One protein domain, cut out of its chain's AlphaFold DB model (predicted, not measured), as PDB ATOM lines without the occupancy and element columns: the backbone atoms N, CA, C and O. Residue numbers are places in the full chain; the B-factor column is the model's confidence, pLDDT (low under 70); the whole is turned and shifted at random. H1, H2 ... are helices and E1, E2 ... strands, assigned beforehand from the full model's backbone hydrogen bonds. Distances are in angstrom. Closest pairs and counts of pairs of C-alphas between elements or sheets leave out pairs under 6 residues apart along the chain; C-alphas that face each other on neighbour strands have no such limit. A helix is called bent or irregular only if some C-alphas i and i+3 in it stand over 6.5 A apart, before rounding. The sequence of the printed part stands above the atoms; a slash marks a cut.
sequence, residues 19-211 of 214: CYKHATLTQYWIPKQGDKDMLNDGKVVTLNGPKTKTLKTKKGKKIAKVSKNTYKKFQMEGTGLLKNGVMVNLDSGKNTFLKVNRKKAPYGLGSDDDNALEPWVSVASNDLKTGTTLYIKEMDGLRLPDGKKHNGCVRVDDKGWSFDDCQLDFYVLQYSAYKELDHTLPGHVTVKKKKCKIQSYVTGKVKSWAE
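Overview. This is residues 19 to 211 of the 214 residues of an uncharacterized protein of Absidia repens (UniProt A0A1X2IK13). A six-stranded sheet, strongly twisted, curled like part of a barrel and folded back on itself, makes one half of the domain, with the short helix H3 packed on it over E12. The other half gathers three small sheets, E2 E3, E4 E5 and E6 E7 E8, round the helix H2, and a long stretch with no named element, residues 100 to 121, runs between E8 and E9 and joins the two halves. The 193 printed residues hold four helices and thirteen strands, in the order H1 E1 E2 E3 E4 E5 H2 E6 E7 E8 E9 E10 E11 E12 H3 E13 H4. The large sheet is mixed, in the order E1 E12 E9 E11 E10 E13, and the class is mixed, helices and strands, with 93 residues, under half, in named elements. The whole is compact and rounded, with a radius of gyration of the C-alphas of 16.2 A and spans of 45 by 33 by 30 A.

Arrangement. The large sheet runs E1, residues 23 to 29, E12, residues 167 to 173, E9, residues 122 to 124, E11, residues 149 to 158, E10, residues 133 to 143, and E13, residues 191 to 193. It is a folded sheet, bent back on itself into two leaves: E1, E12 and E9 face E10 and E13, with E11 as the hinge. E1 and E12 are parallel, with N 26 and O 168 2.9 A apart, and E12 and E9 are antiparallel, with N 124 and O 169 2.8 A apart. E9 and E11 are parallel, with N 123 and O 155 at 2.9 A. E10 and E11 form a hairpin, with N 136 and O 152 at 2.8 A; E10 bends by 79 degrees at residue 137 and E11 by 70 degrees at residue 152. E10 and E13 are antiparallel, with N 135 and O 192 at 2.8 A. H3, residues 175 to 182, is on this sheet at a height of 7.2 A over it; it lies over E12 and runs slantwise to the strands, at 43 degrees to E12 on the local plane. H1, residues 19 to 22, is on the same face but over none of the strands; its closest C-alpha to E13 is that of Tyr 20, 5.3 A from that of Val 191. Toward the other half, the closest C-alphas of H3 and E2, residues 36 to 38, are those of Tyr 175 and Asp 37, 5.9 A apart. E2 and E3, residues 44 to 46, form a hairpin, with N 37 and O 45 at 2.8 A. E6, residues 79 to 81, E7, residues 87 to 90, and E8, residues 97 to 99, form a meander, each strand the antiparallel neighbour of the one before, with N 80 and O 88 at 2.8 A and N 98 and O 89 at 2.9 A. H2, residues 68 to 76, is on that sheet and stands up from it, its line rising 43 degrees out of the local plane; its closest C-alphas to E6 are those of Phe 74 and Gly 80, 4.9 A apart. E4, residues 53 to 56, and E5, residues 62 to 66, form a hairpin, with N 55 and O 64 at 2.9 A, and the closest C-alphas of E4 and E8 are those of Lys 56 and Phe 97, 5.8 A apart. H4, residues 204 to 209, touches no helix and is not on the large sheet. In H2, H3 and H4 every O i to N i+4 pair is within hydrogen-bond range; H1 is too short for such a pair.

Along the chain. H1 begins at C-alpha 19, at (5.539, 19.104, 33.050). From first to last C-alpha E11 is 22.9 A long, E10 20.2 A, E1 19.6 A and E12 18.3 A; H2 is 12.3 A and H3 10.3 A. H2 begins at C-alpha 68, at (35.810, 30.667, 12.295), and H4 ends at C-alpha 209, at (25.040, 47.383, 22.821).

Size, cuts and confidence. The two C-alphas farthest apart are those of Pro 50 and Lys 195, 48.0 A. The printed part, residues 19 to 211, has no cut. The link from E8 to E9 is long, with 22 residues. The mean pLDDT of the printed part is 95.5, and residue 113 is under 70.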
ATOM      1  N   CYS A  19       4.099  18.847  33.009       96.25
ATOM      2  CA  CYS A  19       5.539  19.104  33.050       96.25
ATOM      3  C   CYS A  19       5.891  20.595  33.195       96.25
ATOM      4  O   CYS A  19       6.909  20.912  33.791       96.25
ATOM      5  N   TYR A  20       5.033  21.530  32.758       97.62
ATOM      6  CA  TYR A  20       5.289  22.969  32.895       97.62
ATOM      7  C   TYR A  20       5.287  23.473  34.339       97.62
ATOM      8  O   TYR A  20       5.699  24.598  34.601       97.62
ATOM      9  N   LYS A  21       4.859  22.650  35.303       97.00
ATOM     10  CA  LYS A  21       5.072  22.928  36.730       97.00
ATOM     11  C   LYS A  21       6.548  22.791  37.143       97.00
ATOM     12  O   LYS A  21       6.882  23.213  38.242       97.00
ATOM     13  N   HIS A  22       7.379  22.196  36.288       97.69
ATOM     14  CA  HIS A  22       8.812  21.975  36.463       97.69
ATOM     15  C   HIS A  22       9.524  21.993  35.091       97.69
ATOM     16  O   HIS A  22      10.257  21.072  34.737       97.69
ATOM     17  N   ALA A  23       9.238  23.014  34.276       98.31
ATOM     18  CA  ALA A  23       9.799  23.134  32.932       98.31
ATOM     19  C   ALA A  23      11.310  23.362  33.002       98.31
ATOM     20  O   ALA A  23      11.759  24.125  33.857       98.31
ATOM     21  N   THR A  24      12.078  22.768  32.090       98.56
ATOM     22  CA  THR A  24      13.499  23.104  31.927       98.56
ATOM     23  C   THR A  24      13.624  24.544  31.433       98.56
ATOM     24  O   THR A  24      12.898  24.954  30.523       98.56
ATOM     25  N   LEU A  25      14.540  25.307  32.022       98.44
ATOM     26  CA  LEU A  25      14.883  26.655  31.597       98.44
ATOM     27  C   LEU A  25      16.337  26.686  31.133       98.44
ATOM     28  O   LEU A  25      17.254  26.449  31.916       98.44
ATOM     29  N   THR A  26      16.537  27.022  29.866       97.38
ATOM     30  CA  THR A  26      17.847  27.382  29.318       97.38
ATOM     31  C   THR A  26      17.855  28.850  28.913       97.38
ATOM     32  O   THR A  26      16.871  29.568  29.116       97.38
ATOM     33  N   GLN A  27      18.988  29.330  28.409       97.25
ATOM     34  CA  GLN A  27      19.139  30.700  27.941       97.25
ATOM     35  C   GLN A  27      19.870  30.723  26.598       97.25
ATOM     36  O   GLN A  27      20.833  29.978  26.406       97.25
ATOM     37  N   TYR A  28      19.495  31.668  25.738       96.62
ATOM     38  CA  TYR A  28      20.202  31.965  24.494       96.62
ATOM     39  C   TYR A  28      20.381  33.476  24.305       96.62
ATOM     40  O   TYR A  28      19.679  34.307  24.896       96.62
ATOM     41  N   TRP A  29      21.365  33.859  23.495       97.62
ATOM     42  CA  TRP A  29      21.770  35.254  23.300       97.62
ATOM     43  C   TRP A  29      22.191  35.519  21.856       97.62
ATOM     44  O   TRP A  29      22.342  34.602  21.060       97.62
ATOM     45  N   ILE A  30      22.422  36.788  21.499       98.12
ATOM     46  CA  ILE A  30      23.043  37.121  20.214       98.12
ATOM     47  C   ILE A  30      24.566  37.180  20.388       98.12
ATOM     48  O   ILE A  30      25.073  38.067  21.086       98.12
ATOM     49  N   PRO A  31      25.337  36.340  19.677       98.12
ATOM     50  CA  PRO A  31      26.772  36.507  19.545       98.12
ATOM     51  C   PRO A  31      27.072  37.802  18.797       98.12
ATOM     52  O   PRO A  31      26.626  38.015  17.661       98.12
ATOM     53  N   LYS A  32      27.886  38.665  19.401       98.38
ATOM     54  CA  LYS A  32      28.344  39.903  18.771       98.38
ATOM     55  C   LYS A  32      29.802  39.780  18.358       98.38
ATOM     56  O   LYS A  32      30.679  39.401  19.132       98.38
ATOM     57  N   GLN A  33      30.089  40.107  17.103       98.25
ATOM     58  CA  GLN A  33      31.448  40.090  16.582       98.25
ATOM     59  C   GLN A  33      32.354  41.006  17.418       98.25
ATOM     60  O   GLN A  33      32.137  42.210  17.498       98.25
ATOM     61  N   GLY A  34      33.442  40.447  17.940       97.31
ATOM     62  CA  GLY A  34      34.404  41.138  18.794       97.31
ATOM     63  C   GLY A  34      34.156  41.016  20.291       97.31
ATOM     64  O   GLY A  34      35.084  41.325  21.031       97.31
ATOM     65  N   ASP A  35      32.988  40.543  20.717       98.06
ATOM     66  CA  ASP A  35      32.680  40.346  22.134       98.06
ATOM     67  C   ASP A  35      33.224  38.995  22.626       98.06
ATOM     68  O   ASP A  35      33.605  38.120  21.835       98.06
ATOM     69  N   LYS A  36      33.282  38.837  23.954       97.94
ATOM     70  CA  LYS A  36      33.494  37.530  24.588       97.94
ATOM     71  C   LYS A  36      32.240  36.671  24.430       97.94
ATOM     72  O   LYS A  36      31.132  37.192  24.485       97.94
ATOM     73  N   ASP A  37      32.434  35.368  24.289       97.81
ATOM     74  CA  ASP A  37      31.376  34.363  24.164       97.81
ATOM     75  C   ASP A  37      31.878  33.006  24.701       97.81
ATOM     76  O   ASP A  37      33.039  32.893  25.109       97.81
ATOM     77  N   MET A  38      31.031  31.980  24.676       95.00
ATOM     78  CA  MET A  38      31.313  30.615  25.110       95.00
ATOM     79  C   MET A  38      31.011  29.609  23.996       95.00
ATOM     80  O   MET A  38      29.974  29.669  23.330       95.00
ATOM     81  N   LEU A  39      31.944  28.684  23.772       90.56
ATOM     82  CA  LEU A  39      31.757  27.528  22.895       90.56
ATOM     83  C   LEU A  39      30.995  26.400  23.621       90.56
ATOM     84  O   LEU A  39      30.901  26.403  24.840       90.56
ATOM     85  N   ASN A  40      30.504  25.399  22.880       85.12
ATOM     86  CA  ASN A  40      29.763  24.256  23.451       85.12
ATOM     87  C   ASN A  40      30.548  23.425  24.475       85.12
ATOM     88  O   ASN A  40      29.947  22.707  25.261       85.12
ATOM     89  N   ASP A  41      31.878  23.488  24.444       87.94
ATOM     90  CA  ASP A  41      32.761  22.830  25.414       87.94
ATOM     91  C   ASP A  41      33.001  23.690  26.672       87.94
ATOM     92  O   ASP A  41      33.876  23.382  27.475       87.94
ATOM     93  N   GLY A  42      32.273  24.802  26.825       90.19
ATOM     94  CA  GLY A  42      32.440  25.757  27.919       90.19
ATOM     95  C   GLY A  42      33.620  26.717  27.736       90.19
ATOM     96  O   GLY A  42      33.822  27.619  28.551       90.19
ATOM     97  N   LYS A  43      34.415  26.589  26.663       94.00
ATOM     98  CA  LYS A  43      35.581  27.451  26.459       94.00
ATOM     99  C   LYS A  43      35.159  28.878  26.130       94.00
ATOM    100  O   LYS A  43      34.536  29.145  25.098       94.00
ATOM    101  N   VAL A  44      35.610  29.819  26.955       96.38
ATOM    102  CA  VAL A  44      35.446  31.251  26.696       96.38
ATOM    103  C   VAL A  44      36.376  31.693  25.567       96.38
ATOM    104  O   VAL A  44      37.583  31.440  25.581       96.38
ATOM    105  N   VAL A  45      35.817  32.389  24.582       96.62
ATOM    106  CA  VAL A  45      36.535  32.916  23.417       96.62
ATOM    107  C   VAL A  45      36.162  34.371  23.170       96.62
ATOM    108  O   VAL A  45      35.155  34.860  23.664       96.62
ATOM    109  N   THR A  46      36.962  35.075  22.372       97.81
ATOM    110  CA  THR A  46      36.537  36.344  21.765       97.81
ATOM    111  C   THR A  46      36.160  36.091  20.310       97.81
ATOM    112  O   THR A  46      36.866  35.377  19.594       97.81
ATOM    113  N   LEU A  47      35.050  36.663  19.840       97.88
ATOM    114  CA  LEU A  47      34.538  36.478  18.478       97.88
ATOM    115  C   LEU A  47      35.266  37.370  17.467       97.88
ATOM    116  O   LEU A  47      34.666  38.187  16.768       97.88
ATOM    117  N   ASN A  48      36.584  37.215  17.406       96.19
ATOM    118  CA  ASN A  48      37.507  37.954  16.554       96.19
ATOM    119  C   ASN A  48      38.473  36.987  15.831       96.19
ATOM    120  O   ASN A  48      38.239  35.777  15.790       96.19
ATOM    121  N   GLY A  49      39.515  37.527  15.191       95.94
ATOM    122  CA  GLY A  49      40.538  36.759  14.473       95.94
ATOM    123  C   GLY A  49      40.430  36.821  12.941       95.94
ATOM    124  O   GLY A  49      39.628  37.596  12.402       95.94
ATOM    125  N   PRO A  50      41.237  36.014  12.218       97.69
ATOM    126  CA  PRO A  50      41.312  36.039  10.758       97.69
ATOM    127  C   PRO A  50      39.957  35.786  10.090       97.69
ATOM    128  O   PRO A  50      39.263  34.817  10.402       97.69
ATOM    129  N   LYS A  51      39.582  36.648   9.139       97.88
ATOM    130  CA  LYS A  51      38.273  36.625   8.466       97.88
ATOM    131  C   LYS A  51      38.229  35.582   7.341       97.88
ATOM    132  O   LYS A  51      38.275  35.924   6.160       97.88
ATOM    133  N   THR A  52      38.147  34.307   7.706       98.06
ATOM    134  CA  THR A  52      38.238  33.165   6.775       98.06
ATOM    135  C   THR A  52      36.892  32.559   6.380       98.06
ATOM    136  O   THR A  52      36.826  31.821   5.400       98.06
ATOM    137  N   LYS A  53      35.803  32.861   7.098       98.44
ATOM    138  CA  LYS A  53      34.464  32.324   6.812       98.44
ATOM    139  C   LYS A  53      33.553  33.392   6.230       98.44
ATOM    140  O   LYS A  53      33.516  34.519   6.715       98.44
ATOM    141  N   THR A  54      32.811  33.034   5.187       98.19
ATOM    142  CA  THR A  54      31.894  33.944   4.493       98.19
ATOM    143  C   THR A  54      30.467  33.700   4.967       98.19
ATOM    144  O   THR A  54      29.941  32.608   4.775       98.19
ATOM    145  N   LEU A  55      29.827  34.727   5.527       98.25
ATOM    146  CA  LEU A  55      28.376  34.754   5.706       98.25
ATOM    147  C   LEU A  55      27.740  35.007   4.339       98.25
ATOM    148  O   LEU A  55      28.082  35.992   3.672       98.25
ATOM    149  N   LYS A  56      26.844  34.121   3.909       97.56
ATOM    150  CA  LYS A  56      26.190  34.185   2.601       97.56
ATOM    151  C   LYS A  56      24.690  33.954   2.725       97.56
ATOM    152  O   LYS A  56      24.246  33.176   3.562       97.56
ATOM    153  N   THR A  57      23.937  34.616   1.857       96.94
ATOM    154  CA  THR A  57      22.505  34.350   1.670       96.94
ATOM    155  C   THR A  57      22.268  32.990   1.027       96.94
ATOM    156  O   THR A  57      23.190  32.423   0.431       96.94
ATOM    157  N   LYS A  58      21.018  32.514   1.052       94.69
ATOM    158  CA  LYS A  58      20.575  31.325   0.308       94.69
ATOM    159  C   LYS A  58      20.952  31.364  -1.178       94.69
ATOM    160  O   LYS A  58      21.379  30.360  -1.729       94.69
ATOM    161  N   LYS A  59      20.910  32.548  -1.802       94.62
ATOM    162  CA  LYS A  59      21.315  32.778  -3.205       94.62
ATOM    163  C   LYS A  59      22.834  32.928  -3.402       94.62
ATOM    164  O   LYS A  59      23.279  33.440  -4.421       94.62
ATOM    165  N   GLY A  60      23.653  32.602  -2.401       94.69
ATOM    166  CA  GLY A  60      25.116  32.702  -2.471       94.69
ATOM    167  C   GLY A  60      25.688  34.121  -2.343       94.69
ATOM    168  O   GLY A  60      26.900  34.268  -2.183       94.69
ATOM    169  N   LYS A  61      24.852  35.173  -2.330       96.94
ATOM    170  CA  LYS A  61      25.312  36.559  -2.143       96.94
ATOM    171  C   LYS A  61      26.055  36.708  -0.818       96.94
ATOM    172  O   LYS A  61      25.522  36.388   0.246       96.94
ATOM    173  N   LYS A  62      27.271  37.244  -0.885       98.06
ATOM    174  CA  LYS A  62      28.109  37.543   0.279       98.06
ATOM    175  C   LYS A  62      27.498  38.666   1.126       98.06
ATOM    176  O   LYS A  62      27.142  39.722   0.608       98.06
ATOM    177  N   ILE A  63      27.448  38.448   2.439       98.19
ATOM    178  CA  ILE A  63      27.067  39.444   3.448       98.19
ATOM    179  C   ILE A  63      28.324  40.054   4.075       98.19
ATOM    180  O   ILE A  63      28.501  41.268   4.037       98.19
ATOM    181  N   ALA A  64      29.207  39.213   4.624       98.19
ATOM    182  CA  ALA A  64      30.456  39.615   5.271       98.19
ATOM    183  C   ALA A  64      31.445  38.437   5.345       98.19
ATOM    184  O   ALA A  64      31.068  37.286   5.126       98.19
ATOM    185  N   LYS A  65      32.714  38.720   5.674       98.25
ATOM    186  CA  LYS A  65      33.666  37.700   6.145       98.25
ATOM    187  C   LYS A  65      33.917  37.876   7.643       98.25
ATOM    188  O   LYS A  65      34.147  38.997   8.100       98.25
ATOM    189  N   VAL A  66      33.910  36.774   8.382       98.50
ATOM    190  CA  VAL A  66      34.101  36.704   9.837       98.50
ATOM    191  C   VAL A  66      35.091  35.592  10.195       98.50
ATOM    192  O   VAL A  66      35.504  34.818   9.325       98.50
ATOM    193  N   SER A  67      35.513  35.523  11.458       98.19
ATOM    194  CA  SER A  67      36.382  34.437  11.909       98.19
ATOM    195  C   SER A  67      35.631  33.115  12.027       98.19
ATOM    196  O   SER A  67      34.399  33.072  12.040       98.19
ATOM    197  N   LYS A  68      36.380  32.011  12.121       96.88
ATOM    198  CA  LYS A  68      35.810  30.667  12.295       96.88
ATOM    199  C   LYS A  68      34.920  30.581  13.539       96.88
ATOM    200  O   LYS A  68      33.846  29.996  13.451       96.88
ATOM    201  N   ASN A  69      35.339  31.183  14.653       96.81
ATOM    202  CA  ASN A  69      34.576  31.159  15.902       96.81
ATOM    203  C   ASN A  69      33.312  32.016  15.804       96.81
ATOM    204  O   ASN A  69      32.241  31.537  16.160       96.81
ATOM    205  N   THR A  70      33.401  33.226  15.234       97.94
ATOM    206  CA  THR A  70      32.218  34.065  14.985       97.94
ATOM    207  C   THR A  70      31.198  33.343  14.108       97.94
ATOM    208  O   THR A  70      30.024  33.309  14.447       97.94
ATOM    209  N   TYR A  71      31.639  32.721  13.006       97.56
ATOM    210  CA  TYR A  71      30.743  31.979  12.116       97.56
ATOM    211  C   TYR A  71      30.040  30.837  12.854       97.56
ATOM    212  O   TYR A  71      28.821  30.747  12.802       97.56
ATOM    213  N   LYS A  72      30.794  30.000  13.580       95.31
ATOM    214  CA  LYS A  72      30.226  28.878  14.341       95.31
ATOM    215  C   LYS A  72      29.208  29.336  15.385       95.31
ATOM    216  O   LYS A  72      28.163  28.712  15.498       95.31
ATOM    217  N   LYS A  73      29.484  30.422  16.114       96.69
ATOM    218  CA  LYS A  73      28.526  30.971  17.082       96.69
ATOM    219  C   LYS A  73      27.275  31.529  16.408       96.69
ATOM    220  O   LYS A  73      26.187  31.255  16.881       96.69
ATOM    221  N   PHE A  74      27.406  32.208  15.267       96.69
ATOM    222  CA  PHE A  74      26.240  32.694  14.515       96.69
ATOM    223  C   PHE A  74      25.362  31.540  14.006       96.69
ATOM    224  O   PHE A  74      24.150  31.682  13.922       96.69
ATOM    225  N   GLN A  75      25.960  30.395  13.657       94.31
ATOM    226  CA  GLN A  75      25.200  29.186  13.322       94.31
ATOM    227  C   GLN A  75      24.535  28.555  14.543       94.31
ATOM    228  O   GLN A  75      23.467  27.976  14.425       94.31
ATOM    229  N   MET A  76      25.210  28.600  15.685       92.06
ATOM    230  CA  MET A  76      24.759  27.960  16.912       92.06
ATOM    231  C   MET A  76      23.542  28.665  17.509       92.06
ATOM    232  O   MET A  76      22.543  28.020  17.792       92.06
ATOM    233  N   GLU A  77      23.625  29.984  17.655       94.25
ATOM    234  CA  GLU A  77      22.551  30.780  18.260       94.25
ATOM    235  C   GLU A  77      21.458  31.164  17.254       94.25
ATOM    236  O   GLU A  77      20.508  31.859  17.591       94.25
ATOM    237  N   GLY A  78      21.628  30.831  15.971       93.94
ATOM    238  CA  GLY A  78      20.689  31.214  14.914       93.94
ATOM    239  C   GLY A  78      20.664  32.708  14.569       93.94
ATOM    240  O   GLY A  78      20.100  33.079  13.544       93.94
ATOM    241  N   THR A  79      21.319  33.564  15.352       96.12
ATOM    242  CA  THR A  79      21.427  35.013  15.139       96.12
ATOM    243  C   THR A  79      22.881  35.465  15.290       96.12
ATOM    244  O   THR A  79      23.701  34.799  15.916       96.12
ATOM    245  N   GLY A  80      23.241  36.612  14.717       97.88
ATOM    246  CA  GLY A  80      24.549  37.224  14.925       97.88
ATOM    247  C   GLY A  80      24.575  38.717  14.627       97.88
ATOM    248  O   GLY A  80      23.980  39.183  13.653       97.88
ATOM    249  N   LEU A  81      25.309  39.478  15.442       98.62
ATOM    250  CA  LEU A  81      25.489  40.921  15.272       98.62
ATOM    251  C   LEU A  81      26.930  41.242  14.861       98.62
ATOM    252  O   LEU A  81      27.887  40.975  15.584       98.62
ATOM    253  N   LEU A  82      27.105  41.833  13.682       98.12
ATOM    254  CA  LEU A  82      28.403  42.313  13.211       98.12
ATOM    255  C   LEU A  82      28.750  43.665  13.851       98.12
ATOM    256  O   LEU A  82      27.865  44.458  14.167       98.12
ATOM    257  N   LYS A  83      30.050  43.982  13.951       94.62
ATOM    258  CA  LYS A  83      30.541  45.250  14.542       94.62
ATOM    259  C   LYS A  83      29.988  46.509  13.877       94.62
ATOM    260  O   LYS A  83      29.908  47.556  14.502       94.62
ATOM    261  N   ASN A  84      29.632  46.430  12.598       93.88
ATOM    262  CA  ASN A  84      29.064  47.559  11.864       93.88
ATOM    263  C   ASN A  84      27.553  47.748  12.112       93.88
ATOM    264  O   ASN A  84      26.960  48.664  11.544       93.88
ATOM    265  N   GLY A  85      26.931  46.911  12.948       96.12
ATOM    266  CA  GLY A  85      25.505  46.950  13.271       96.12
ATOM    267  C   GLY A  85      24.621  46.133  12.327       96.12
ATOM    268  O   GLY A  85      23.404  46.104  12.516       96.12
ATOM    269  N   VAL A  86      25.201  45.457  11.325       97.94
ATOM    270  CA  VAL A  86      24.465  44.499  10.490       97.94
ATOM    271  C   VAL A  86      24.161  43.259  11.322       97.94
ATOM    272  O   VAL A  86      25.072  42.593  11.809       97.94
ATOM    273  N   MET A  87      22.877  42.939  11.438       98.25
ATOM    274  CA  MET A  87      22.399  41.725  12.084       98.25
ATOM    275  C   MET A  87      22.018  40.689  11.033       98.25
ATOM    276  O   MET A  87      21.478  41.030   9.973       98.25
ATOM    277  N   VAL A  88      22.316  39.431  11.329       97.88
ATOM    278  CA  VAL A  88      21.929  38.284  10.517       97.88
ATOM    279  C   VAL A  88      21.175  37.268  11.363       97.88
ATOM    280  O   VAL A  88      21.537  37.063  12.516       97.88
ATOM    281  N   ASN A  89      20.181  36.624  10.767       96.25
ATOM    282  CA  ASN A  89      19.572  35.395  11.273       96.25
ATOM    283  C   ASN A  89      19.938  34.256  10.314       96.25
ATOM    284  O   ASN A  89      20.207  34.509   9.131       96.25
ATOM    285  N   LEU A  90      19.977  33.021  10.807       94.25
ATOM    286  CA  LEU A  90      19.963  31.843   9.953       94.25
ATOM    287  C   LEU A  90      18.705  31.869   9.080       94.25
ATOM    288  O   LEU A  90      17.637  32.296   9.499       94.25
ATOM    289  N   ASP A  91      18.891  31.455   7.836       90.56
ATOM    290  CA  ASP A  91      17.837  31.247   6.846       90.56
ATOM    291  C   ASP A  91      17.656  29.721   6.693       90.56
ATOM    292  O   ASP A  91      17.889  28.960   7.632       90.56
ATOM    293  N   SER A  92      17.295  29.224   5.511       78.50
ATOM    294  CA  SER A  92      17.175  27.793   5.249       78.50
ATOM    295  C   SER A  92      18.448  27.014   5.631       78.50
ATOM    296  O   SER A  92      19.526  27.176   5.039       78.50
ATOM    297  N   GLY A  93      18.303  26.125   6.614       83.19
ATOM    298  CA  GLY A  93      19.361  25.245   7.099       83.19
ATOM    299  C   GLY A  93      20.453  25.953   7.908       83.19
ATOM    300  O   GLY A  93      20.320  27.077   8.368       83.19
ATOM    301  N   LYS A  94      21.586  25.270   8.096       85.44
ATOM    302  CA  LYS A  94      22.603  25.689   9.079       85.44
ATOM    303  C   LYS A  94      23.652  26.667   8.537       85.44
ATOM    304  O   LYS A  94      24.488  27.132   9.296       85.44
ATOM    305  N   ASN A  95      23.697  26.920   7.228       92.94
ATOM    306  CA  ASN A  95      24.853  27.549   6.555       92.94
ATOM    307  C   ASN A  95      24.513  28.796   5.727       92.94
ATOM    308  O   ASN A  95      25.382  29.320   5.021       92.94
ATOM    309  N   THR A  96      23.259  29.238   5.751       95.94
ATOM    310  CA  THR A  96      22.818  30.420   5.012       95.94
ATOM    311  C   THR A  96      22.160  31.400   5.960       95.94
ATOM    312  O   THR A  96      21.627  31.003   6.990       95.94
ATOM    313  N   PHE A  97      22.284  32.683   5.640       96.94
ATOM    314  CA  PHE A  97      21.878  33.771   6.516       96.94
ATOM    315  C   PHE A  97      21.098  34.821   5.739       96.94
ATOM    316  O   PHE A  97      21.459  35.158   4.608       96.94
ATOM    317  N   LEU A  98      20.117  35.433   6.378       96.19
ATOM    318  CA  LEU A  98      19.466  36.638   5.883       96.19
ATOM    319  C   LEU A  98      19.986  37.863   6.640       96.19
ATOM    320  O   LEU A  98      20.455  37.759   7.771       96.19
ATOM    321  N   LYS A  99      19.923  39.041   6.014       97.00
ATOM    322  CA  LYS A  99      20.121  40.307   6.733       97.00
ATOM    323  C   LYS A  99      18.798  40.700   7.375       97.00
ATOM    324  O   LYS A  99      17.805  40.834   6.666       97.00
ATOM    325  N   VAL A 100      18.807  40.938   8.679       96.31
ATOM    326  CA  VAL A 100      17.600  41.322   9.416       96.31
ATOM    327  C   VAL A 100      17.234  42.769   9.101       96.31
ATOM    328  O   VAL A 100      18.089  43.663   9.130       96.31
ATOM    329  N   ASN A 101      15.952  43.029   8.838       95.38
ATOM    330  CA  ASN A 101      15.434  44.392   8.803       95.38
ATOM    331  C   ASN A 101      15.291  44.925  10.234       95.38
ATOM    332  O   ASN A 101      14.258  44.762  10.882       95.38
ATOM    333  N   ARG A 102      16.328  45.613  10.709       95.25
ATOM    334  CA  ARG A 102      16.417  46.096  12.094       95.25
ATOM    335  C   ARG A 102      15.407  47.183  12.471       95.25
ATOM    336  O   ARG A 102      15.266  47.465  13.653       95.25
ATOM    337  N   LYS A 103      14.693  47.772  11.503       94.56
ATOM    338  CA  LYS A 103      13.557  48.667  11.793       94.56
ATOM    339  C   LYS A 103      12.328  47.894  12.281       94.56
ATOM    340  O   LYS A 103      11.540  48.448  13.033       94.56
ATOM    341  N   LYS A 104      12.172  46.641  11.841       95.06
ATOM    342  CA  LYS A 104      11.076  45.746  12.242       95.06
ATOM    343  C   LYS A 104      11.486  44.826  13.393       95.06
ATOM    344  O   LYS A 104      10.746  44.683  14.353       95.06
ATOM    345  N   ALA A 105      12.686  44.256  13.301       96.38
ATOM    346  CA  ALA A 105      13.223  43.281  14.246       96.38
ATOM    347  C   ALA A 105      14.597  43.743  14.771       96.38
ATOM    348  O   ALA A 105      15.644  43.256  14.331       96.38
ATOM    349  N   PRO A 106      14.638  44.748  15.664       96.56
ATOM    350  CA  PRO A 106      15.887  45.362  16.123       96.56
ATOM    351  C   PRO A 106      16.834  44.388  16.840       96.56
ATOM    352  O   PRO A 106      18.050  44.627  16.838       96.56
ATOM    353  N   TYR A 107      16.287  43.309  17.406       97.12
ATOM    354  CA  TYR A 107      16.988  42.303  18.208       97.12
ATOM    355  C   TYR A 107      16.869  40.884  17.637       97.12
ATOM    356  O   TYR A 107      17.000  39.928  18.390       97.12
ATOM    357  N   GLY A 108      16.645  40.747  16.331       96.50
ATOM    358  CA  GLY A 108      16.594  39.450  15.655       96.50
ATOM    359  C   GLY A 108      15.173  38.968  15.390       96.50
ATOM    360  O   GLY A 108      14.204  39.484  15.954       96.50
ATOM    361  N   LEU A 109      15.072  38.015  14.471       95.88
ATOM    362  CA  LEU A 109      13.839  37.302  14.153       95.88
ATOM    363  C   LEU A 109      13.755  36.031  14.995       95.88
ATOM    364  O   LEU A 109      14.784  35.396  15.232       95.88
ATOM    365  N   GLY A 110      12.542  35.687  15.422       94.06
ATOM    366  CA  GLY A 110      12.230  34.364  15.952       94.06
ATOM    367  C   GLY A 110      11.913  33.371  14.832       94.06
ATOM    368  O   GLY A 110      12.260  33.590  13.669       94.06
ATOM    369  N   SER A 111      11.218  32.289  15.174       86.06
ATOM    370  CA  SER A 111      10.955  31.167  14.262       86.06
ATOM    371  C   SER A 111       9.954  31.451  13.142       86.06
ATOM    372  O   SER A 111       9.897  30.688  12.180       86.06
ATOM    373  N   ASP A 112       9.146  32.502  13.282       79.00
ATOM    374  CA  ASP A 112       8.206  32.960  12.259       79.00
ATOM    375  C   ASP A 112       8.745  34.268  11.650       79.00
ATOM    376  O   ASP A 112       9.143  35.169  12.389       79.00
ATOM    377  N   ASP A 113       8.742  34.388  10.316       66.31
ATOM    378  CA  ASP A 113       9.436  35.461   9.568       66.31
ATOM    379  C   ASP A 113       9.008  36.897   9.943       66.31
ATOM    380  O   ASP A 113       9.755  37.854   9.721       66.31
ATOM    381  N   ASP A 114       7.822  37.052  10.533       76.94
ATOM    382  CA  ASP A 114       7.272  38.334  10.983       76.94
ATOM    383  C   ASP A 114       7.361  38.545  12.506       76.94
ATOM    384  O   ASP A 114       6.887  39.566  13.012       76.94
ATOM    385  N   ASN A 115       7.977  37.621  13.252       89.31
ATOM    386  CA  ASN A 115       8.090  37.731  14.700       89.31
ATOM    387  C   ASN A 115       9.446  38.298  15.135       89.31
ATOM    388  O   ASN A 115      10.501  37.696  14.932       89.31
ATOM    389  N   ALA A 116       9.415  39.469  15.767       95.56
ATOM    390  CA  ALA A 116      10.602  40.103  16.321       95.56
ATOM    391  C   ALA A 116      10.861  39.612  17.749       95.56
ATOM    392  O   ALA A 116       9.976  39.684  18.603       95.56
ATOM    393  N   LEU A 117      12.099  39.201  18.024       97.44
ATOM    394  CA  LEU A 117      12.532  38.911  19.385       97.44
ATOM    395  C   LEU A 117      12.633  40.207  20.194       97.44
ATOM    396  O   LEU A 117      13.111  41.241  19.710       97.44
ATOM    397  N   GLU A 118      12.232  40.139  21.459       97.25
ATOM    398  CA  GLU A 118      12.358  41.216  22.426       97.25
ATOM    399  C   GLU A 118      13.181  40.735  23.635       97.25
ATOM    400  O   GLU A 118      12.827  39.740  24.281       97.25
ATOM    401  N   PRO A 119      14.293  41.427  23.956       97.00
ATOM    402  CA  PRO A 119      15.146  41.068  25.079       97.00
ATOM    403  C   PRO A 119      14.345  40.914  26.364       97.00
ATOM    404  O   PRO A 119      13.524  41.778  26.692       97.00
ATOM    405  N   TRP A 120      14.658  39.861  27.114       97.69
ATOM    406  CA  TRP A 120      14.122  39.603  28.448       97.69
ATOM    407  C   TRP A 120      12.656  39.208  28.514       97.69
ATOM    408  O   TRP A 120      12.164  39.003  29.615       97.69
ATOM    409  N   VAL A 121      11.957  39.076  27.387       98.25
ATOM    410  CA  VAL A 121      10.556  38.626  27.384       98.25
ATOM    411  C   VAL A 121      10.261  37.567  26.341       98.25
ATOM    412  O   VAL A 121       9.278  36.850  26.498       98.25
ATOM    413  N   SER A 122      11.081  37.432  25.303       98.50
ATOM    414  CA  SER A 122      10.958  36.328  24.357       98.50
ATOM    415  C   SER A 122      11.490  35.027  24.956       98.50
ATOM    416  O   SER A 122      12.555  34.995  25.577       98.50
ATOM    417  N   VAL A 123      10.754  33.938  24.741       98.50
ATOM    418  CA  VAL A 123      11.216  32.569  24.995       98.50
ATOM    419  C   VAL A 123      11.033  31.709  23.750       98.50
ATOM    420  O   VAL A 123      10.064  31.895  23.006       98.50
ATOM    421  N   ALA A 124      11.936  30.754  23.545       98.12
ATOM    422  CA  ALA A 124      11.751  29.691  22.570       98.12
ATOM    423  C   ALA A 124      11.012  28.505  23.204       98.12
ATOM    424  O   ALA A 124      11.277  28.155  24.355       98.12
ATOM    425  N   SER A 125      10.084  27.888  22.472       97.75
ATOM    426  CA  SER A 125       9.369  26.681  22.903       97.75
ATOM    427  C   SER A 125       8.847  25.905  21.694       97.75
ATOM    428  O   SER A 125       8.300  26.505  20.772       97.75
ATOM    429  N   ASN A 126       8.983  24.575  21.697       97.00
ATOM    430  CA  ASN A 126       8.617  23.744  20.543       97.00
ATOM    431  C   ASN A 126       7.176  23.226  20.577       97.00
ATOM    432  O   ASN A 126       6.605  22.936  19.525       97.00
ATOM    433  N   ASP A 127       6.556  23.182  21.753       96.38
ATOM    434  CA  ASP A 127       5.206  22.659  21.965       96.38
ATOM    435  C   ASP A 127       4.174  23.708  22.392       96.38
ATOM    436  O   ASP A 127       3.009  23.381  22.641       96.38
ATOM    437  N   LEU A 128       4.567  24.983  22.429       95.81
ATOM    438  CA  LEU A 128       3.661  26.106  22.645       95.81
ATOM    439  C   LEU A 128       3.526  26.951  21.385       95.81
ATOM    440  O   LEU A 128       4.475  27.187  20.646       95.81
ATOM    441  N   LYS A 129       2.316  27.463  21.160       94.44
ATOM    442  CA  LYS A 129       2.032  28.347  20.029       94.44
ATOM    443  C   LYS A 129       2.726  29.703  20.209       94.44
ATOM    444  O   LYS A 129       2.583  30.310  21.278       94.44
ATOM    445  N   THR A 130       3.353  30.213  19.146       95.44
ATOM    446  CA  THR A 130       3.869  31.589  19.057       95.44
ATOM    447  C   THR A 130       2.820  32.606  19.528       95.44
ATOM    448  O   THR A 130       1.618  32.460  19.280       95.44
ATOM    449  N   GLY A 131       3.253  33.629  20.262       94.62
ATOM    450  CA  GLY A 131       2.408  34.654  20.872       94.62
ATOM    451  C   GLY A 131       1.758  34.247  22.199       94.62
ATOM    452  O   GLY A 131       1.112  35.077  22.840       94.62
ATOM    453  N   THR A 132       1.923  33.001  22.660       96.06
ATOM    454  CA  THR A 132       1.409  32.586  23.973       96.06
ATOM    455  C   THR A 132       2.127  33.343  25.086       96.06
ATOM    456  O   THR A 132       3.343  33.249  25.224       96.06
ATOM    457  N   THR A 133       1.367  34.054  25.920       97.75
ATOM    458  CA  THR A 133       1.892  34.667  27.144       97.75
ATOM    459  C   THR A 133       1.956  33.657  28.285       97.75
ATOM    460  O   THR A 133       0.989  32.934  28.571       97.75
ATOM    461  N   LEU A 134       3.097  33.646  28.961       98.50
ATOM    462  CA  LEU A 134       3.401  32.793  30.093       98.50
ATOM    463  C   LEU A 134       3.793  33.657  31.288       98.50
ATOM    464  O   LEU A 134       4.353  34.740  31.145       98.50
ATOM    465  N   TYR A 135       3.502  33.146  32.474       98.56
ATOM    466  CA  TYR A 135       4.028  33.651  33.728       98.56
ATOM    467  C   TYR A 135       4.959  32.599  34.327       98.56
ATOM    468  O   TYR A 135       4.533  31.460  34.542       98.56
ATOM    469  N   ILE A 136       6.196  32.996  34.604       98.56
ATOM    470  CA  ILE A 136       7.245  32.186  35.218       98.56
ATOM    471  C   ILE A 136       7.474  32.727  36.625       98.56
ATOM    472  O   ILE A 136       7.882  33.877  36.794       98.56
ATOM    473  N   LYS A 137       7.178  31.911  37.641       98.31
ATOM    474  CA  LYS A 137       7.189  32.349  39.047       98.31
ATOM    475  C   LYS A 137       8.569  32.850  39.476       98.31
ATOM    476  O   LYS A 137       8.663  33.857  40.160       98.31
ATOM    477  N   GLU A 138       9.612  32.149  39.062       98.44
ATOM    478  CA  GLU A 138      11.008  32.375  39.434       98.44
ATOM    479  C   GLU A 138      11.597  33.631  38.769       98.44
ATOM    480  O   GLU A 138      12.627  34.137  39.199       98.44
ATOM    481  N   MET A 139      10.920  34.170  37.751       98.44
ATOM    482  CA  MET A 139      11.297  35.414  37.082       98.44
ATOM    483  C   MET A 139      10.510  36.633  37.583       98.44
ATOM    484  O   MET A 139      10.727  37.734  37.076       98.44
ATOM    485  N   ASP A 140       9.562  36.473  38.509       98.25
ATOM    486  CA  ASP A 140       8.862  37.608  39.118       98.25
ATOM    487  C   ASP A 140       9.702  38.196  40.256       98.25
ATOM    488  O   ASP A 140      10.090  37.505  41.195       98.25
ATOM    489  N   GLY A 141      10.039  39.476  40.137       97.81
ATOM    490  CA  GLY A 141      10.979  40.167  41.013       97.81
ATOM    491  C   GLY A 141      12.455  39.934  40.677       97.81
ATOM    492  O   GLY A 141      13.301  40.580  41.300       97.81
ATOM    493  N   LEU A 142      12.778  39.087  39.686       97.62
ATOM    494  CA  LEU A 142      14.155  38.859  39.230       97.62
ATOM    495  C   LEU A 142      14.794  40.186  38.811       97.62
ATOM    496  O   LEU A 142      14.252  40.909  37.974       97.62
ATOM    497  N   ARG A 143      15.970  40.495  39.356       96.38
ATOM    498  CA  ARG A 143      16.746  41.664  38.940       96.38
ATOM    499  C   ARG A 143      17.524  41.327  37.670       96.38
ATOM    500  O   ARG A 143      18.351  40.426  37.677       96.38
ATOM    501  N   LEU A 144      17.240  42.047  36.593       95.06
ATOM    502  CA  LEU A 144      17.965  41.942  35.332       95.06
ATOM    503  C   LEU A 144      19.325  42.655  35.435       95.06
ATOM    504  O   LEU A 144      19.463  43.565  36.260       95.06
ATOM    505  N   PRO A 145      20.293  42.337  34.553       90.50
ATOM    506  CA  PRO A 145      21.624  42.960  34.547       90.50
ATOM    507  C   PRO A 145      21.639  44.491  34.435       90.50
ATOM    508  O   PRO A 145      22.599  45.158  34.816       90.50
ATOM    509  N   ASP A 146      20.573  45.092  33.900       83.62
ATOM    510  CA  ASP A 146      20.430  46.550  33.827       83.62
ATOM    511  C   ASP A 146      19.785  47.178  35.078       83.62
ATOM    512  O   ASP A 146      19.611  48.396  35.147       83.62
ATOM    513  N   GLY A 147      19.463  46.355  36.076       87.62
ATOM    514  CA  GLY A 147      18.880  46.730  37.355       87.62
ATOM    515  C   GLY A 147      17.351  46.737  37.390       87.62
ATOM    516  O   GLY A 147      16.802  46.868  38.487       87.62
ATOM    517  N   LYS A 148      16.657  46.587  36.251       93.88
ATOM    518  CA  LYS A 148      15.190  46.475  36.232       93.88
ATOM    519  C   LYS A 148      14.738  45.177  36.904       93.88
ATOM    520  O   LYS A 148      15.464  44.190  36.923       93.88
ATOM    521  N   LYS A 149      13.519  45.175  37.444       97.31
ATOM    522  CA  LYS A 149      12.887  43.970  37.997       97.31
ATOM    523  C   LYS A 149      11.928  43.377  36.977       97.31
ATOM    524  O   LYS A 149      11.016  44.073  36.540       97.31
ATOM    525  N   HIS A 150      12.141  42.121  36.617       98.31
ATOM    526  CA  HIS A 150      11.263  41.373  35.735       98.31
ATOM    527  C   HIS A 150       9.960  41.000  36.466       98.31
ATOM    528  O   HIS A 150       9.971  40.748  37.666       98.31
ATOM    529  N   ASN A 151       8.821  40.993  35.770       98.38
ATOM    530  CA  ASN A 151       7.483  40.765  36.343       98.38
ATOM    531  C   ASN A 151       6.952  39.334  36.125       98.38
ATOM    532  O   ASN A 151       5.741  39.100  36.088       98.38
ATOM    533  N   GLY A 152       7.856  38.396  35.850       98.38
ATOM    534  CA  GLY A 152       7.550  37.006  35.506       98.38
ATOM    535  C   GLY A 152       6.893  36.783  34.138       98.38
ATOM    536  O   GLY A 152       6.719  35.632  33.749       98.38
ATOM    537  N   CYS A 153       6.521  37.826  33.390       98.62
ATOM    538  CA  CYS A 153       5.771  37.681  32.141       98.62
ATOM    539  C   CYS A 153       6.669  37.571  30.912       98.62
ATOM    540  O   CYS A 153       7.415  38.495  30.605       98.62
ATOM    541  N   VAL A 154       6.502  36.483  30.162       98.69
ATOM    542  CA  VAL A 154       7.221  36.206  28.912       98.69
ATOM    543  C   VAL A 154       6.252  35.794  27.800       98.69
ATOM    544  O   VAL A 154       5.079  35.493  28.052       98.69
ATOM    545  N   ARG A 155       6.728  35.785  26.557       98.19
ATOM    546  CA  ARG A 155       5.973  35.428  25.358       98.19
ATOM    547  C   ARG A 155       6.762  34.427  24.525       98.19
ATOM    548  O   ARG A 155       7.958  34.591  24.313       98.19
ATOM    549  N   VAL A 156       6.076  33.386  24.061       97.81
ATOM    550  CA  VAL A 156       6.657  32.424  23.120       97.81
ATOM    551  C   VAL A 156       6.847  33.126  21.788       97.81
ATOM    552  O   VAL A 156       5.859  33.456  21.136       97.81
ATOM    553  N   ASP A 157       8.097  33.365  21.417       97.62
ATOM    554  CA  ASP A 157       8.449  34.107  20.209       97.62
ATOM    555  C   ASP A 157       9.353  33.326  19.254       97.62
ATOM    556  O   ASP A 157       9.600  33.772  18.134       97.62
ATOM    557  N   ASP A 158       9.836  32.164  19.681       96.56
ATOM    558  CA  ASP A 158      10.823  31.405  18.930       96.56
ATOM    559  C   ASP A 158      10.668  29.890  19.124       96.56
ATOM    560  O   ASP A 158       9.875  29.426  19.952       96.56
ATOM    561  N   LYS A 159      11.459  29.122  18.376       94.88
ATOM    562  CA  LYS A 159      11.571  27.665  18.467       94.88
ATOM    563  C   LYS A 159      13.024  27.241  18.582       94.88
ATOM    564  O   LYS A 159      13.922  27.849  18.010       94.88
ATOM    565  N   GLY A 160      13.234  26.154  19.308       91.81
ATOM    566  CA  GLY A 160      14.539  25.545  19.491       91.81
ATOM    567  C   GLY A 160      14.775  24.382  18.540       91.81
ATOM    568  O   GLY A 160      13.860  23.740  18.035       91.81
ATOM    569  N   TRP A 161      16.044  24.068  18.346       87.19
ATOM    570  CA  TRP A 161      16.528  22.938  17.548       87.19
ATOM    571  C   TRP A 161      17.316  21.913  18.376       87.19
ATOM    572  O   TRP A 161      17.765  20.905  17.833       87.19
ATOM    573  N   SER A 162      17.510  22.182  19.671       88.12
ATOM    574  CA  SER A 162      18.312  21.381  20.604       88.12
ATOM    575  C   SER A 162      17.507  20.811  21.773       88.12
ATOM    576  O   SER A 162      18.101  20.254  22.693       88.12
ATOM    577  N   PHE A 163      16.187  20.986  21.769       94.19
ATOM    578  CA  PHE A 163      15.287  20.512  22.815       94.19
ATOM    579  C   PHE A 163      13.908  20.187  22.236       94.19
ATOM    580  O   PHE A 163      13.580  20.627  21.135       94.19
ATOM    581  N   ASP A 164      13.111  19.446  23.001       92.94
ATOM    582  CA  ASP A 164      11.768  19.010  22.617       92.94
ATOM    583  C   ASP A 164      10.700  19.768  23.432       92.94
ATOM    584  O   ASP A 164      10.665  21.000  23.450       92.94
ATOM    585  N   ASP A 165       9.818  19.042  24.112       95.69
ATOM    586  CA  ASP A 165       8.684  19.589  24.847       95.69
ATOM    587  C   ASP A 165       9.066  20.061  26.257       95.69
ATOM    588  O   ASP A 165      10.041  19.598  26.850       95.69
ATOM    589  N   CYS A 166       8.229  20.918  26.855       96.31
ATOM    590  CA  CYS A 166       8.344  21.313  28.267       96.31
ATOM    591  C   CYS A 166       9.655  22.032  28.636       96.31
ATOM    592  O   CYS A 166      10.023  22.090  29.813       96.31
ATOM    593  N   GLN A 167      10.331  22.609  27.646       98.44
ATOM    594  CA  GLN A 167      11.499  23.458  27.824       98.44
ATOM    595  C   GLN A 167      11.204  24.864  27.303       98.44
ATOM    596  O   GLN A 167      10.504  25.047  26.301       98.44
ATOM    597  N   LEU A 168      11.724  25.855  28.022       98.56
ATOM    598  CA  LEU A 168      11.780  27.240  27.586       98.56
ATOM    599  C   LEU A 168      13.243  27.649  27.456       98.56
ATOM    600  O   LEU A 168      14.025  27.446  28.383       98.56
ATOM    601  N   ASP A 169      13.591  28.265  26.331       98.06
ATOM    602  CA  ASP A 169      14.893  28.907  26.157       98.06
ATOM    603  C   ASP A 169      14.719  30.418  26.275       98.06
ATOM    604  O   ASP A 169      14.000  31.031  25.482       98.06
ATOM    605  N   PHE A 170      15.295  31.027  27.304       98.50
ATOM    606  CA  PHE A 170      15.065  32.426  27.628       98.50
ATOM    607  C   PHE A 170      16.014  33.350  26.869       98.50
ATOM    608  O   PHE A 170      17.235  33.221  26.952       98.50
ATOM    609  N   TYR A 171      15.451  34.322  26.149       98.25
ATOM    610  CA  TYR A 171      16.236  35.245  25.347       98.25
ATOM    611  C   TYR A 171      16.857  36.366  26.190       98.25
ATOM    612  O   TYR A 171      16.230  37.393  26.475       98.25
ATOM    613  N   VAL A 172      18.128  36.193  26.552       97.69
ATOM    614  CA  VAL A 172      18.863  37.103  27.452       97.69
ATOM    615  C   VAL A 172      19.753  38.106  26.730       97.69
ATOM    616  O   VAL A 172      20.480  38.868  27.369       97.69
ATOM    617  N   LEU A 173      19.671  38.148  25.396       96.56
ATOM    618  CA  LEU A 173      20.335  39.092  24.488       96.56
ATOM    619  C   LEU A 173      21.873  39.025  24.445       96.56
ATOM    620  O   LEU A 173      22.429  39.056  23.349       96.56
ATOM    621  N   GLN A 174      22.568  38.964  25.584       96.81
ATOM    622  CA  GLN A 174      24.025  39.108  25.696       96.81
ATOM    623  C   GLN A 174      24.659  37.944  26.464       96.81
ATOM    624  O   GLN A 174      24.123  37.478  27.464       96.81
ATOM    625  N   TYR A 175      25.878  37.553  26.092       97.06
ATOM    626  CA  TYR A 175      26.630  36.542  26.846       97.06
ATOM    627  C   TYR A 175      26.958  36.984  28.288       97.06
ATOM    628  O   TYR A 175      26.963  36.182  29.217       97.06
ATOM    629  N   SER A 176      27.224  38.274  28.512       96.19
ATOM    630  CA  SER A 176      27.434  38.807  29.867       96.19
ATOM    631  C   SER A 176      26.198  38.652  30.747       96.19
ATOM    632  O   SER A 176      26.336  38.329  31.921       96.19
ATOM    633  N   ALA A 177      25.017  38.850  30.161       96.88
ATOM    634  CA  ALA A 177      23.745  38.655  30.828       96.88
ATOM    635  C   ALA A 177      23.495  37.191  31.176       96.88
ATOM    636  O   ALA A 177      23.122  36.906  32.309       96.88
ATOM    637  N   TYR A 178      23.765  36.285  30.230       97.00
ATOM    638  CA  TYR A 178      23.723  34.846  30.474       97.00
ATOM    639  C   TYR A 178      24.539  34.484  31.717       97.00
ATOM    640  O   TYR A 178      23.997  33.906  32.646       97.00
ATOM    641  N   LYS A 179      25.804  34.910  31.796       96.19
ATOM    642  CA  LYS A 179      26.656  34.594  32.954       96.19
ATOM    643  C   LYS A 179      26.105  35.101  34.287       96.19
ATOM    644  O   LYS A 179      26.309  34.460  35.305       96.19
ATOM    645  N   GLU A 180      25.471  36.268  34.304       95.69
ATOM    646  CA  GLU A 180      24.889  36.815  35.535       95.69
ATOM    647  C   GLU A 180      23.631  36.041  35.948       95.69
ATOM    648  O   GLU A 180      23.444  35.695  37.117       95.69
ATOM    649  N   LEU A 181      22.781  35.729  34.972       96.19
ATOM    650  CA  LEU A 181      21.516  35.055  35.205       96.19
ATOM    651  C   LEU A 181      21.664  33.552  35.431       96.19
ATOM    652  O   LEU A 181      20.872  33.004  36.183       96.19
ATOM    653  N   ASP A 182      22.675  32.895  34.868       94.25
ATOM    654  CA  ASP A 182      22.976  31.473  35.095       94.25
ATOM    655  C   ASP A 182      23.263  31.167  36.576       94.25
ATOM    656  O   ASP A 182      22.927  30.102  37.080       94.25
ATOM    657  N   HIS A 183      23.793  32.143  37.321       92.06
ATOM    658  CA  HIS A 183      23.987  32.033  38.770       92.06
ATOM    659  C   HIS A 183      22.735  32.357  39.599       92.06
ATOM    660  O   HIS A 183      22.728  32.130  40.809       92.06
ATOM    661  N   THR A 184      21.698  32.923  38.979       94.44
ATOM    662  CA  THR A 184      20.526  33.475  39.678       94.44
ATOM    663  C   THR A 184      19.249  32.689  39.386       94.44
ATOM    664  O   THR A 184      18.422  32.492  40.274       94.44
ATOM    665  N   LEU A 185      19.064  32.257  38.142       96.81
ATOM    666  CA  LEU A 185      17.905  31.500  37.695       96.81
ATOM    667  C   LEU A 185      18.135  29.999  37.900       96.81
ATOM    668  O   LEU A 185      19.201  29.489  37.565       96.81
ATOM    669  N   PRO A 186      17.133  29.262  38.405       97.44
ATOM    670  CA  PRO A 186      17.217  27.811  38.466       97.44
ATOM    671  C   PRO A 186      17.077  27.200  37.065       97.44
ATOM    672  O   PRO A 186      16.364  27.728  36.213       97.44
ATOM    673  N   GLY A 187      17.674  26.021  36.862       97.69
ATOM    674  CA  GLY A 187      17.519  25.249  35.620       97.69
ATOM    675  C   GLY A 187      16.107  24.689  35.394       97.69
ATOM    676  O   GLY A 187      15.808  24.216  34.302       97.69
ATOM    677  N   HIS A 188      15.229  24.758  36.401       98.44
ATOM    678  CA  HIS A 188      13.821  24.382  36.290       98.44
ATOM    679  C   HIS A 188      12.907  25.441  36.901       98.44
ATOM    680  O   HIS A 188      13.196  25.975  37.971       98.44
ATOM    681  N   VAL A 189      11.773  25.700  36.248       98.50
ATOM    682  CA  VAL A 189      10.838  26.766  36.625       98.50
ATOM    683  C   VAL A 189       9.373  26.341  36.606       98.50
ATOM    684  O   VAL A 189       8.959  25.403  35.919       98.50
ATOM    685  N   THR A 190       8.559  27.086  37.349       98.38
ATOM    686  CA  THR A 190       7.112  26.915  37.426       98.38
ATOM    687  C   THR A 190       6.423  27.856  36.442       98.38
ATOM    688  O   THR A 190       6.320  29.066  36.670       98.38
ATOM    689  N   VAL A 191       5.857  27.292  35.378       98.44
ATOM    690  CA  VAL A 191       5.231  28.039  34.285       98.44
ATOM    691  C   VAL A 191       3.711  27.921  34.337       98.44
ATOM    692  O   VAL A 191       3.130  26.847  34.507       98.44
ATOM    693  N   LYS A 192       3.033  29.052  34.145       97.12
ATOM    694  CA  LYS A 192       1.581  29.120  33.970       97.12
ATOM    695  C   LYS A 192       1.253  29.862  32.683       97.12
ATOM    696  O   LYS A 192       1.724  30.976  32.476       97.12
ATOM    697  N   LYS A 193       0.362  29.308  31.860       96.56
ATOM    698  CA  LYS A 193      -0.273  30.075  30.781       96.56
ATOM    699  C   LYS A 193      -1.167  31.124  31.427       96.56
ATOM    700  O   LYS A 193      -2.143  30.786  32.096       96.56
ATOM    701  N   LYS A 194      -0.806  32.394  31.276       93.44
ATOM    702  CA  LYS A 194      -1.484  33.516  31.924       93.44
ATOM    703  C   LYS A 194      -1.462  34.692  30.966       93.44
ATOM    704  O   LYS A 194      -0.400  35.089  30.508       93.44
ATOM    705  N   LYS A 195      -2.629  35.284  30.701       93.69
ATOM    706  CA  LYS A 195      -2.676  36.610  30.077       93.69
ATOM    707  C   LYS A 195      -2.093  37.598  31.079       93.69
ATOM    708  O   LYS A 195      -2.724  37.891  32.093       93.69
ATOM    709  N   CYS A 196      -0.873  38.050  30.839       95.12
ATOM    710  CA  CYS A 196      -0.231  39.050  31.669       95.12
ATOM    711  C   CYS A 196       0.493  40.082  30.806       95.12
ATOM    712  O   CYS A 196       0.712  39.880  29.613       95.12
ATOM    713  N   LYS A 197       0.767  41.249  31.386       96.75
ATOM    714  CA  LYS A 197       1.330  42.372  30.641       96.75
ATOM    715  C   LYS A 197       2.826  42.145  30.438       96.75
ATOM    716  O   LYS A 197       3.586  42.212  31.402       96.75
ATOM    717  N   ILE A 198       3.227  41.917  29.189       97.31
ATOM    718  CA  ILE A 198       4.633  41.981  28.782       97.31
ATOM    719  C   ILE A 198       5.120  43.419  28.984       97.31
ATOM    720  O   ILE A 198       4.468  44.368  28.541       97.31
ATOM    721  N   GLN A 199       6.224  43.584  29.705       96.62
ATOM    722  CA  GLN A 199       6.897  44.873  29.865       96.62
ATOM    723  C   GLN A 199       8.074  44.960  28.899       96.62
ATOM    724  O   GLN A 199       8.619  43.936  28.506       96.62
ATOM    725  N   SER A 200       8.505  46.177  28.568       95.19
ATOM    726  CA  SER A 200       9.754  46.354  27.834       95.19
ATOM    727  C   SER A 200      10.896  46.675  28.791       95.19
ATOM    728  O   SER A 200      10.915  47.702  29.484       95.19
ATOM    729  N   TYR A 201      11.893  45.799  28.803       95.94
ATOM    730  CA  TYR A 201      13.103  45.985  29.597       95.94
ATOM    731  C   TYR A 201      14.218  46.664  28.798       95.94
ATOM    732  O   TYR A 201      15.241  47.024  29.359       95.94
ATOM    733  N   VAL A 202      13.990  46.990  27.524       94.31
ATOM    734  CA  VAL A 202      14.953  47.707  26.683       94.31
ATOM    735  C   VAL A 202      15.311  49.077  27.279       94.31
ATOM    736  O   VAL A 202      14.453  49.923  27.534       94.31
ATOM    737  N   THR A 203      16.606  49.313  27.492       93.31
ATOM    738  CA  THR A 203      17.181  50.585  27.959       93.31
ATOM    739  C   THR A 203      18.099  51.208  26.907       93.31
ATOM    740  O   THR A 203      18.421  50.590  25.891       93.31
ATOM    741  N   GLY A 204      18.583  52.430  27.158       93.00
ATOM    742  CA  GLY A 204      19.617  53.054  26.324       93.00
ATOM    743  C   GLY A 204      20.890  52.206  26.215       93.00
ATOM    744  O   GLY A 204      21.464  52.119  25.132       93.00
ATOM    745  N   LYS A 205      21.275  51.499  27.292       92.12
ATOM    746  CA  LYS A 205      22.409  50.555  27.297       92.12
ATOM    747  C   LYS A 205      22.155  49.357  26.381       92.12
ATOM    748  O   LYS A 205      23.019  49.020  25.578       92.12
ATOM    749  N   VAL A 206      20.955  48.770  26.439       93.31
ATOM    750  CA  VAL A 206      20.535  47.680  25.538       93.31
ATOM    751  C   VAL A 206      20.586  48.129  24.074       93.31
ATOM    752  O   VAL A 206      21.157  47.438  23.232       93.31
ATOM    753  N   LYS A 207      20.046  49.314  23.764       94.94
ATOM    754  CA  LYS A 207      20.096  49.882  22.408       94.94
ATOM    755  C   LYS A 207      21.528  50.176  21.950       94.94
ATOM    756  O   LYS A 207      21.867  49.882  20.807       94.94
ATOM    757  N   SER A 208      22.372  50.701  22.838       93.75
ATOM    758  CA  SER A 208      23.777  50.991  22.542       93.75
ATOM    759  C   SER A 208      24.553  49.717  22.237       93.75
ATOM    760  O   SER A 208      25.244  49.655  21.225       93.75
ATOM    761  N   TRP A 209      24.407  48.679  23.067       94.12
ATOM    762  CA  TRP A 209      25.040  47.383  22.821       94.12
ATOM    763  C   TRP A 209      24.596  46.796  21.478       94.12
ATOM    764  O   TRP A 209      25.422  46.296  20.715       94.12
ATOM    765  N   ALA A 210      23.310  46.932  21.152       94.56
ATOM    766  CA  ALA A 210      22.753  46.475  19.890       94.56
ATOM    767  C   ALA A 210      23.112  47.378  18.691       94.56
ATOM    768  O   ALA A 210      22.616  47.120  17.601       94.56
ATOM    769  N   GLU A 211      23.947  48.413  18.819       94.69
ATOM    770  CA  GLU A 211      24.300  49.327  17.716       94.69
ATOM    771  C   GLU A 211      23.084  50.075  17.117       94.69
ATOM    772  O   GLU A 211      23.013  50.262  15.901       94.69
TER     773      GLU A 211